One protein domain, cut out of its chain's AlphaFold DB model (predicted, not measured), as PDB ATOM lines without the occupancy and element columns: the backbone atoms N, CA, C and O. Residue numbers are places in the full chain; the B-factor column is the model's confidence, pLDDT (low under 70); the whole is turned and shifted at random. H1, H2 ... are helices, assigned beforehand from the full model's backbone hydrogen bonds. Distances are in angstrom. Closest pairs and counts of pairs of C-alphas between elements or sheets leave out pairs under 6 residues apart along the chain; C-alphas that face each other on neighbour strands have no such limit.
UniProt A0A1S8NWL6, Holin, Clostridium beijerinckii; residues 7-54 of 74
ATOM      1  N   LYS A   7     -37.884 -53.283 -43.939       62.03
ATOM      2  CA  LYS A   7     -37.890 -53.355 -45.407       62.03
ATOM      3  C   LYS A   7     -38.850 -52.340 -46.040       62.03
ATOM      4  O   LYS A   7     -38.532 -51.764 -47.077       62.03
ATOM      5  N   ALA A   8     -40.002 -52.091 -45.412       67.94
ATOM      6  CA  ALA A   8     -40.968 -51.103 -45.886       67.94
ATOM      7  C   ALA A   8     -40.485 -49.669 -45.616       67.94
ATOM      8  O   ALA A   8     -40.645 -48.790 -46.462       67.94
ATOM      9  N   ARG A   9     -39.820 -49.442 -44.474       64.62
ATOM     10  CA  ARG A   9     -39.265 -48.129 -44.110       64.62
ATOM     11  C   ARG A   9     -38.115 -47.722 -45.032       64.62
ATOM     12  O   ARG A   9     -38.125 -46.604 -45.526       64.62
ATOM     13  N   LEU A  10     -37.217 -48.646 -45.377       64.44
ATOM     14  CA  LEU A  10     -36.116 -48.412 -46.324       64.44
ATOM     15  C   LEU A  10     -36.573 -48.118 -47.762       64.44
ATOM     16  O   LEU A  10     -35.815 -47.547 -48.538       64.44
ATOM     17  N   LYS A  11     -37.801 -48.482 -48.147       68.56
ATOM     18  CA  LYS A  11     -38.364 -48.137 -49.464       68.56
ATOM     19  C   LYS A  11     -39.029 -46.750 -49.475       68.56
ATOM     20  O   LYS A  11     -39.307 -46.208 -50.542       68.56
ATOM     21  N   ASN A  12     -39.294 -46.169 -48.304       72.94
ATOM     22  CA  ASN A  12     -39.989 -44.894 -48.176       72.94
ATOM     23  C   ASN A  12     -39.024 -43.715 -48.404       72.94
ATOM     24  O   ASN A  12     -37.986 -43.614 -47.752       72.94
ATOM     25  N   LYS A  13     -39.383 -42.789 -49.302       64.50
ATOM     26  CA  LYS A  13     -38.588 -41.584 -49.595       64.50
ATOM     27  C   LYS A  13     -38.378 -40.712 -48.356       64.50
ATOM     28  O   LYS A  13     -37.275 -40.217 -48.153       64.50
ATOM     29  N   SER A  14     -39.384 -40.592 -47.492       74.44
ATOM     30  CA  SER A  14     -39.277 -39.817 -46.255       74.44
ATOM     31  C   SER A  14     -38.220 -40.395 -45.317       74.44
ATOM     32  O   SER A  14     -37.476 -39.643 -44.701       74.44
ATOM     33  N   PHE A  15     -38.075 -41.723 -45.254       78.62
ATOM     34  CA  PHE A  15     -37.040 -42.369 -44.440       78.62
ATOM     35  C   PHE A  15     -35.625 -42.006 -44.908       78.62
ATOM     36  O   PHE A  15     -34.765 -41.722 -44.080       78.62
ATOM     37  N   TRP A  16     -35.400 -41.936 -46.222       78.81
ATOM     38  CA  TRP A  16     -34.123 -41.484 -46.779       78.81
ATOM     39  C   TRP A  16     -33.855 -39.999 -46.532       78.81
ATOM     40  O   TRP A  16     -32.716 -39.643 -46.247       78.81
ATOM     41  N   VAL A  17     -34.884 -39.147 -46.565       79.75
ATOM     42  CA  VAL A  17     -34.760 -37.726 -46.187       79.75
ATOM     43  C   VAL A  17     -34.360 -37.589 -44.715       79.75
ATOM     44  O   VAL A  17     -33.452 -36.825 -44.396       79.75
ATOM     45  N   TYR A  18     -34.971 -38.374 -43.822       78.62
ATOM     46  CA  TYR A  18     -34.584 -38.399 -42.410       78.62
ATOM     47  C   TYR A  18     -33.166 -38.932 -42.200       78.62
ATOM     48  O   TYR A  18     -32.423 -38.348 -41.416       78.62
ATOM     49  N   ILE A  19     -32.759 -39.989 -42.909       81.50
ATOM     50  CA  ILE A  19     -31.380 -40.495 -42.856       81.50
ATOM     51  C   ILE A  19     -30.390 -39.440 -43.351       81.50
ATOM     52  O   ILE A  19     -29.378 -39.224 -42.698       81.50
ATOM     53  N   ALA A  20     -30.675 -38.756 -44.459       81.56
ATOM     54  CA  ALA A  20     -29.808 -37.701 -44.972       81.56
ATOM     55  C   ALA A  20     -29.683 -36.545 -43.967       81.56
ATOM     56  O   ALA A  20     -28.573 -36.118 -43.664       81.56
ATOM     57  N   SER A  21     -30.803 -36.104 -43.387       77.50
ATOM     58  CA  SER A  21     -30.823 -35.076 -42.340       77.50
ATOM     59  C   SER A  21     -30.028 -35.504 -41.098       77.50
ATOM     60  O   SER A  21     -29.202 -34.747 -40.592       77.50
ATOM     61  N   ALA A  22     -30.187 -36.756 -40.660       79.44
ATOM     62  CA  ALA A  22     -29.429 -37.315 -39.548       79.44
ATOM     63  C   ALA A  22     -27.929 -37.405 -39.860       79.44
ATOM     64  O   ALA A  22     -27.121 -37.073 -39.005       79.44
ATOM     65  N   ILE A  23     -27.537 -37.797 -41.075       79.31
ATOM     66  CA  ILE A  23     -26.127 -37.850 -41.489       79.31
ATOM     67  C   ILE A  23     -25.516 -36.447 -41.528       79.31
ATOM     68  O   ILE A  23     -24.392 -36.272 -41.068       79.31
ATOM     69  N   VAL A  24     -26.244 -35.439 -42.017       78.19
ATOM     70  CA  VAL A  24     -25.787 -34.041 -41.992       78.19
ATOM     71  C   VAL A  24     -25.595 -33.574 -40.548       78.19
ATOM     72  O   VAL A  24     -24.525 -33.070 -40.212       78.19
ATOM     73  N   LEU A  25     -26.567 -33.823 -39.668       76.25
ATOM     74  CA  LEU A  25     -26.471 -33.465 -38.252       76.25
ATOM     75  C   LEU A  25     -25.326 -34.207 -37.540       76.25
ATOM     76  O   LEU A  25     -24.587 -33.615 -36.759       76.25
ATOM     77  N   LEU A  26     -25.126 -35.488 -37.846       76.12
ATOM     78  CA  LEU A  26     -24.018 -36.277 -37.310       76.12
ATOM     79  C   LEU A  26     -22.670 -35.796 -37.850       76.12
ATOM     80  O   LEU A  26     -21.712 -35.738 -37.092       76.12
ATOM     81  N   SER A  27     -22.578 -35.395 -39.119       72.06
ATOM     82  CA  SER A  27     -21.340 -34.833 -39.675       72.06
ATOM     83  C   SER A  27     -20.927 -33.544 -38.957       72.06
ATOM     84  O   SER A  27     -19.744 -33.352 -38.681       72.06
ATOM     85  N   GLN A  28     -21.907 -32.724 -38.555       65.94
ATOM     86  CA  GLN A  28     -21.683 -31.540 -37.726       65.94
ATOM     87  C   GLN A  28     -21.199 -31.921 -36.315       65.94
ATOM     88  O   GLN A  28     -20.248 -31.327 -35.817       65.94
ATOM     89  N   GLN A  29     -21.807 -32.935 -35.683       63.69
ATOM     90  CA  GLN A  29     -21.442 -33.396 -34.330       63.69
ATOM     91  C   GLN A  29     -20.086 -34.111 -34.264       63.69
ATOM     92  O   GLN A  29     -19.384 -34.013 -33.263       63.69
ATOM     93  N   LEU A  30     -19.706 -34.818 -35.328       68.44
ATOM     94  CA  LEU A  30     -18.429 -35.525 -35.439       68.44
ATOM     95  C   LEU A  30     -17.250 -34.583 -35.744       68.44
ATOM     96  O   LEU A  30     -16.120 -35.046 -35.877       68.44
ATOM     97  N   GLY A  31     -17.490 -33.271 -35.849       61.84
ATOM     98  CA  GLY A  31     -16.437 -32.274 -36.042       61.84
ATOM     99  C   GLY A  31     -15.861 -32.241 -37.457       61.84
ATOM    100  O   GLY A  31     -14.799 -31.652 -37.667       61.84
ATOM    101  N   PHE A  32     -16.547 -32.836 -38.443       61.56
ATOM    102  CA  PHE A  32     -16.212 -32.606 -39.844       61.56
ATOM    103  C   PHE A  32     -16.535 -31.141 -40.163       61.56
ATOM    104  O   PHE A  32     -17.685 -30.787 -40.424       61.56
ATOM    105  N   LYS A  33     -15.513 -30.273 -40.126       58.88
ATOM    106  CA  LYS A  33     -15.572 -28.859 -40.540       58.88
ATOM    107  C   LYS A  33     -15.776 -28.734 -42.054       58.88
ATOM    108  O   LYS A  33     -14.935 -28.202 -42.769       58.88
ATOM    109  N   ILE A  34     -16.892 -29.248 -42.562       61.00
ATOM    110  CA  ILE A  34     -17.372 -28.912 -43.910       61.00
ATOM    111  C   ILE A  34     -17.823 -27.439 -43.925       61.00
ATOM    112  O   ILE A  34     -17.768 -26.778 -44.957       61.00
ATOM    113  N   PHE A  35     -18.195 -26.907 -42.754       61.66
ATOM    114  CA  PHE A  35     -18.553 -25.512 -42.537       61.66
ATOM    115  C   PHE A  35     -17.488 -24.794 -41.684       61.66
ATOM    116  O   PHE A  35     -16.936 -25.413 -40.769       61.66
ATOM    117  N   PRO A  36     -17.193 -23.508 -41.960       65.94
ATOM    118  CA  PRO A  36     -16.281 -22.696 -41.151       65.94
ATOM    119  C   PRO A  36     -16.734 -22.619 -39.687       65.94
ATOM    120  O   PRO A  36     -17.931 -22.673 -39.419       65.94
ATOM    121  N   ASP A  37     -15.808 -22.420 -38.745       71.06
ATOM    122  CA  ASP A  37     -16.113 -22.330 -37.301       71.06
ATOM    123  C   ASP A  37     -17.204 -21.299 -36.965       71.06
ATOM    124  O   ASP A  37     -17.985 -21.488 -36.037       71.06
ATOM    125  N   ASN A  38     -17.315 -20.246 -37.775       66.25
ATOM    126  CA  ASN A  38     -18.288 -19.167 -37.616       66.25
ATOM    127  C   ASN A  38     -19.627 -19.411 -38.329       66.25
ATOM    128  O   ASN A  38     -20.424 -18.486 -38.458       66.25
ATOM    129  N   TRP A  39     -19.905 -20.618 -38.831       75.44
ATOM    130  CA  TRP A  39     -21.165 -20.882 -39.537       75.44
ATOM    131  C   TRP A  39     -22.387 -20.624 -38.646       75.44
ATOM    132  O   TRP A  39     -23.392 -20.102 -39.124       75.44
ATOM    133  N   ASN A  40     -22.282 -20.942 -37.351       72.62
ATOM    134  CA  ASN A  40     -23.339 -20.705 -36.374       72.62
ATOM    135  C   ASN A  40     -23.600 -19.200 -36.208       72.62
ATOM    136  O   ASN A  40     -24.747 -18.768 -36.280       72.62
ATOM    137  N   ASP A  41     -22.537 -18.397 -36.105       78.50
ATOM    138  CA  ASP A  41     -22.630 -16.938 -36.007       78.50
ATOM    139  C   ASP A  41     -23.251 -16.326 -37.265       78.50
ATOM    140  O   ASP A  41     -24.106 -15.446 -37.174       78.50
ATOM    141  N   ILE A  42     -22.864 -16.815 -38.448       76.44
ATOM    142  CA  ILE A  42     -23.405 -16.357 -39.733       76.44
ATOM    143  C   ILE A  42     -24.901 -16.667 -39.816       76.44
ATOM    144  O   ILE A  42     -25.694 -15.782 -40.132       76.44
ATOM    145  N   VAL A  43     -25.306 -17.900 -39.499       79.19
ATOM    146  CA  VAL A  43     -26.716 -18.312 -39.535       79.19
ATOM    147  C   VAL A  43     -27.538 -17.535 -38.510       79.19
ATOM    148  O   VAL A  43     -28.597 -17.023 -38.861       79.19
ATOM    149  N   ASN A  44     -27.043 -17.367 -37.284       82.19
ATOM    150  CA  ASN A  44     -27.722 -16.581 -36.254       82.19
ATOM    151  C   ASN A  44     -27.838 -15.105 -36.637       82.19
ATOM    152  O   ASN A  44     -28.875 -14.497 -36.398       82.19
ATOM    153  N   THR A  45     -26.808 -14.529 -37.258       83.50
ATOM    154  CA  THR A  45     -26.836 -13.133 -37.715       83.50
ATOM    155  C   THR A  45     -27.848 -12.956 -38.841       83.50
ATOM    156  O   THR A  45     -28.664 -12.042 -38.795       83.50
ATOM    157  N   VAL A  46     -27.850 -13.856 -39.828       80.44
ATOM    158  CA  VAL A  46     -28.804 -13.815 -40.945       80.44
ATOM    159  C   VAL A  46     -30.232 -14.023 -40.442       80.44
ATOM    160  O   VAL A  46     -31.107 -13.227 -40.765       80.44
ATOM    161  N   LEU A  47     -30.478 -15.038 -39.609       78.56
ATOM    162  CA  LEU A  47     -31.795 -15.273 -39.012       78.56
ATOM    163  C   LEU A  47     -32.225 -14.126 -38.098       78.56
ATOM    164  O   LEU A  47     -33.394 -13.751 -38.121       78.56
ATOM    165  N   GLY A  48     -31.304 -13.540 -37.334       83.38
ATOM    166  CA  GLY A  48     -31.555 -12.378 -36.487       83.38
ATOM    167  C   GLY A  48     -31.984 -11.165 -37.308       83.38
ATOM    168  O   GLY A  48     -33.025 -10.580 -37.025       83.38
ATOM    169  N   VAL A  49     -31.260 -10.849 -38.385       82.44
ATOM    170  CA  VAL A  49     -31.624  -9.774 -39.321       82.44
ATOM    171  C   VAL A  49     -32.982 -10.051 -39.964       82.44
ATOM    172  O   VAL A  49     -33.850  -9.186 -39.950       82.44
ATOM    173  N   LEU A  50     -33.217 -11.261 -40.476       77.88
ATOM    174  CA  LEU A  50     -34.499 -11.614 -41.089       77.88
ATOM    175  C   LEU A  50     -35.662 -11.602 -40.081       77.88
ATOM    176  O   LEU A  50     -36.785 -11.268 -40.450       77.88
ATOM    177  N   THR A  51     -35.410 -11.934 -38.815       79.75
ATOM    178  CA  THR A  51     -36.399 -11.848 -37.727       79.75
ATOM    179  C   THR A  51     -36.704 -10.396 -37.378       79.75
ATOM    180  O   THR A  51     -37.870 -10.036 -37.266       79.75
ATOM    181  N   MET A  52     -35.682  -9.539 -37.278       73.50
ATOM    182  CA  MET A  52     -35.859  -8.094 -37.081       73.50
ATOM    183  C   MET A  52     -36.628  -7.442 -38.235       73.50
ATOM    184  O   MET A  52     -37.400  -6.516 -38.011       73.50
ATOM    185  N   LEU A  53     -36.438  -7.939 -39.458       76.12
ATOM    186  CA  LEU A  53     -37.185  -7.517 -40.643       76.12
ATOM    187  C   LEU A  53     -38.596  -8.129 -40.728       76.12
ATOM    188  O   LEU A  53     -39.322  -7.818 -41.668       76.12
ATOM    189  N   GLY A  54     -38.989  -9.003 -39.791       67.31
ATOM    190  CA  GLY A  54     -40.301  -9.662 -39.784       67.31
ATOM    191  C   GLY A  54     -40.490 -10.729 -40.872       67.31
ATOM    192  O   GLY A  54     -41.610 -11.154 -41.121       67.31
TER     193      GLY A  54
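AT A GLANCE: This is residues 7 to 54 of the 74 residues of the protein "Holin" of Clostridium beijerinckii (UniProt A0A1S8NWL6). Picture a wide, open V of two helices, H2 and H3, whose arms never come together: H2 makes one arm, H3 the other, and the loop of residues 30 to 38 makes the turn between them. The short helix H1 is a small foot at the far end of H2, away from that turn, and the space between the two arms is empty. The printed part has 48 residues with three named helices, in the order H1, H2, H3, and no named strand; the class is all helix. It is extended, with a radius of gyration of the C-alphas of 15.6 A, and flat, spanning 45 by 29 by 11 A.

IN THESE COORDINATES: Find C-alpha 7 at (-37.890, -53.355, -45.407), where the printed part begins; from there H1 takes residues 7 to 11, a short helix of five residues. After Asn 12, look for C-alpha 13 at (-38.588, -41.584, -49.595), where H2 begins. H2 takes residues 13 to 29 and is the longest helix by residues, with 17; it measures 24.4 A from first to last C-alpha. Pass over residues 30 to 38 to reach Trp 39, where H3 begins; it takes residues 39 to 52 and measures 19.6 A, ending at C-alpha 52 at (-35.859, -8.094, -37.081).

HOW THE PARTS SIT: Start at H1 and compare it with H2: the two are close but not clearly touching, with 2 pairs of C-alphas within 8 A. Their closest C-alphas are those of Arg 9 and Phe 15, 6.2 A apart, and their centres are 15.8 A apart. Go on to H3 and you will find it apart from H2, with no C-alpha of the one within 8 A of the other. H1 and H3 are apart too. In the backbones of H2 and H3, every O i to N i+4 pair is within hydrogen-bond range; in H1, 0 of 1 such pairs is, beside 1 of 2 O i to N i+3 pairs.

THE WHOLE: The two C-alphas farthest apart are those of Lys 7 and Leu 53, 46.1 A. Residues 33 to 54, of which 39 to 52 belong to H3, stand free, as do residues 11 to 18 and 25 to 31. The printed part has no cut, and it has no long link: H1 to H2 is a tight link of 1 residue, and H2 to H3 is a short one of 9. Read the B-factor column for the model's confidence: the mean pLDDT of the printed part is 73.1, and 17 residues are under 70, namely residues 7 to 11, 13, 28 to 36, 38 and 54.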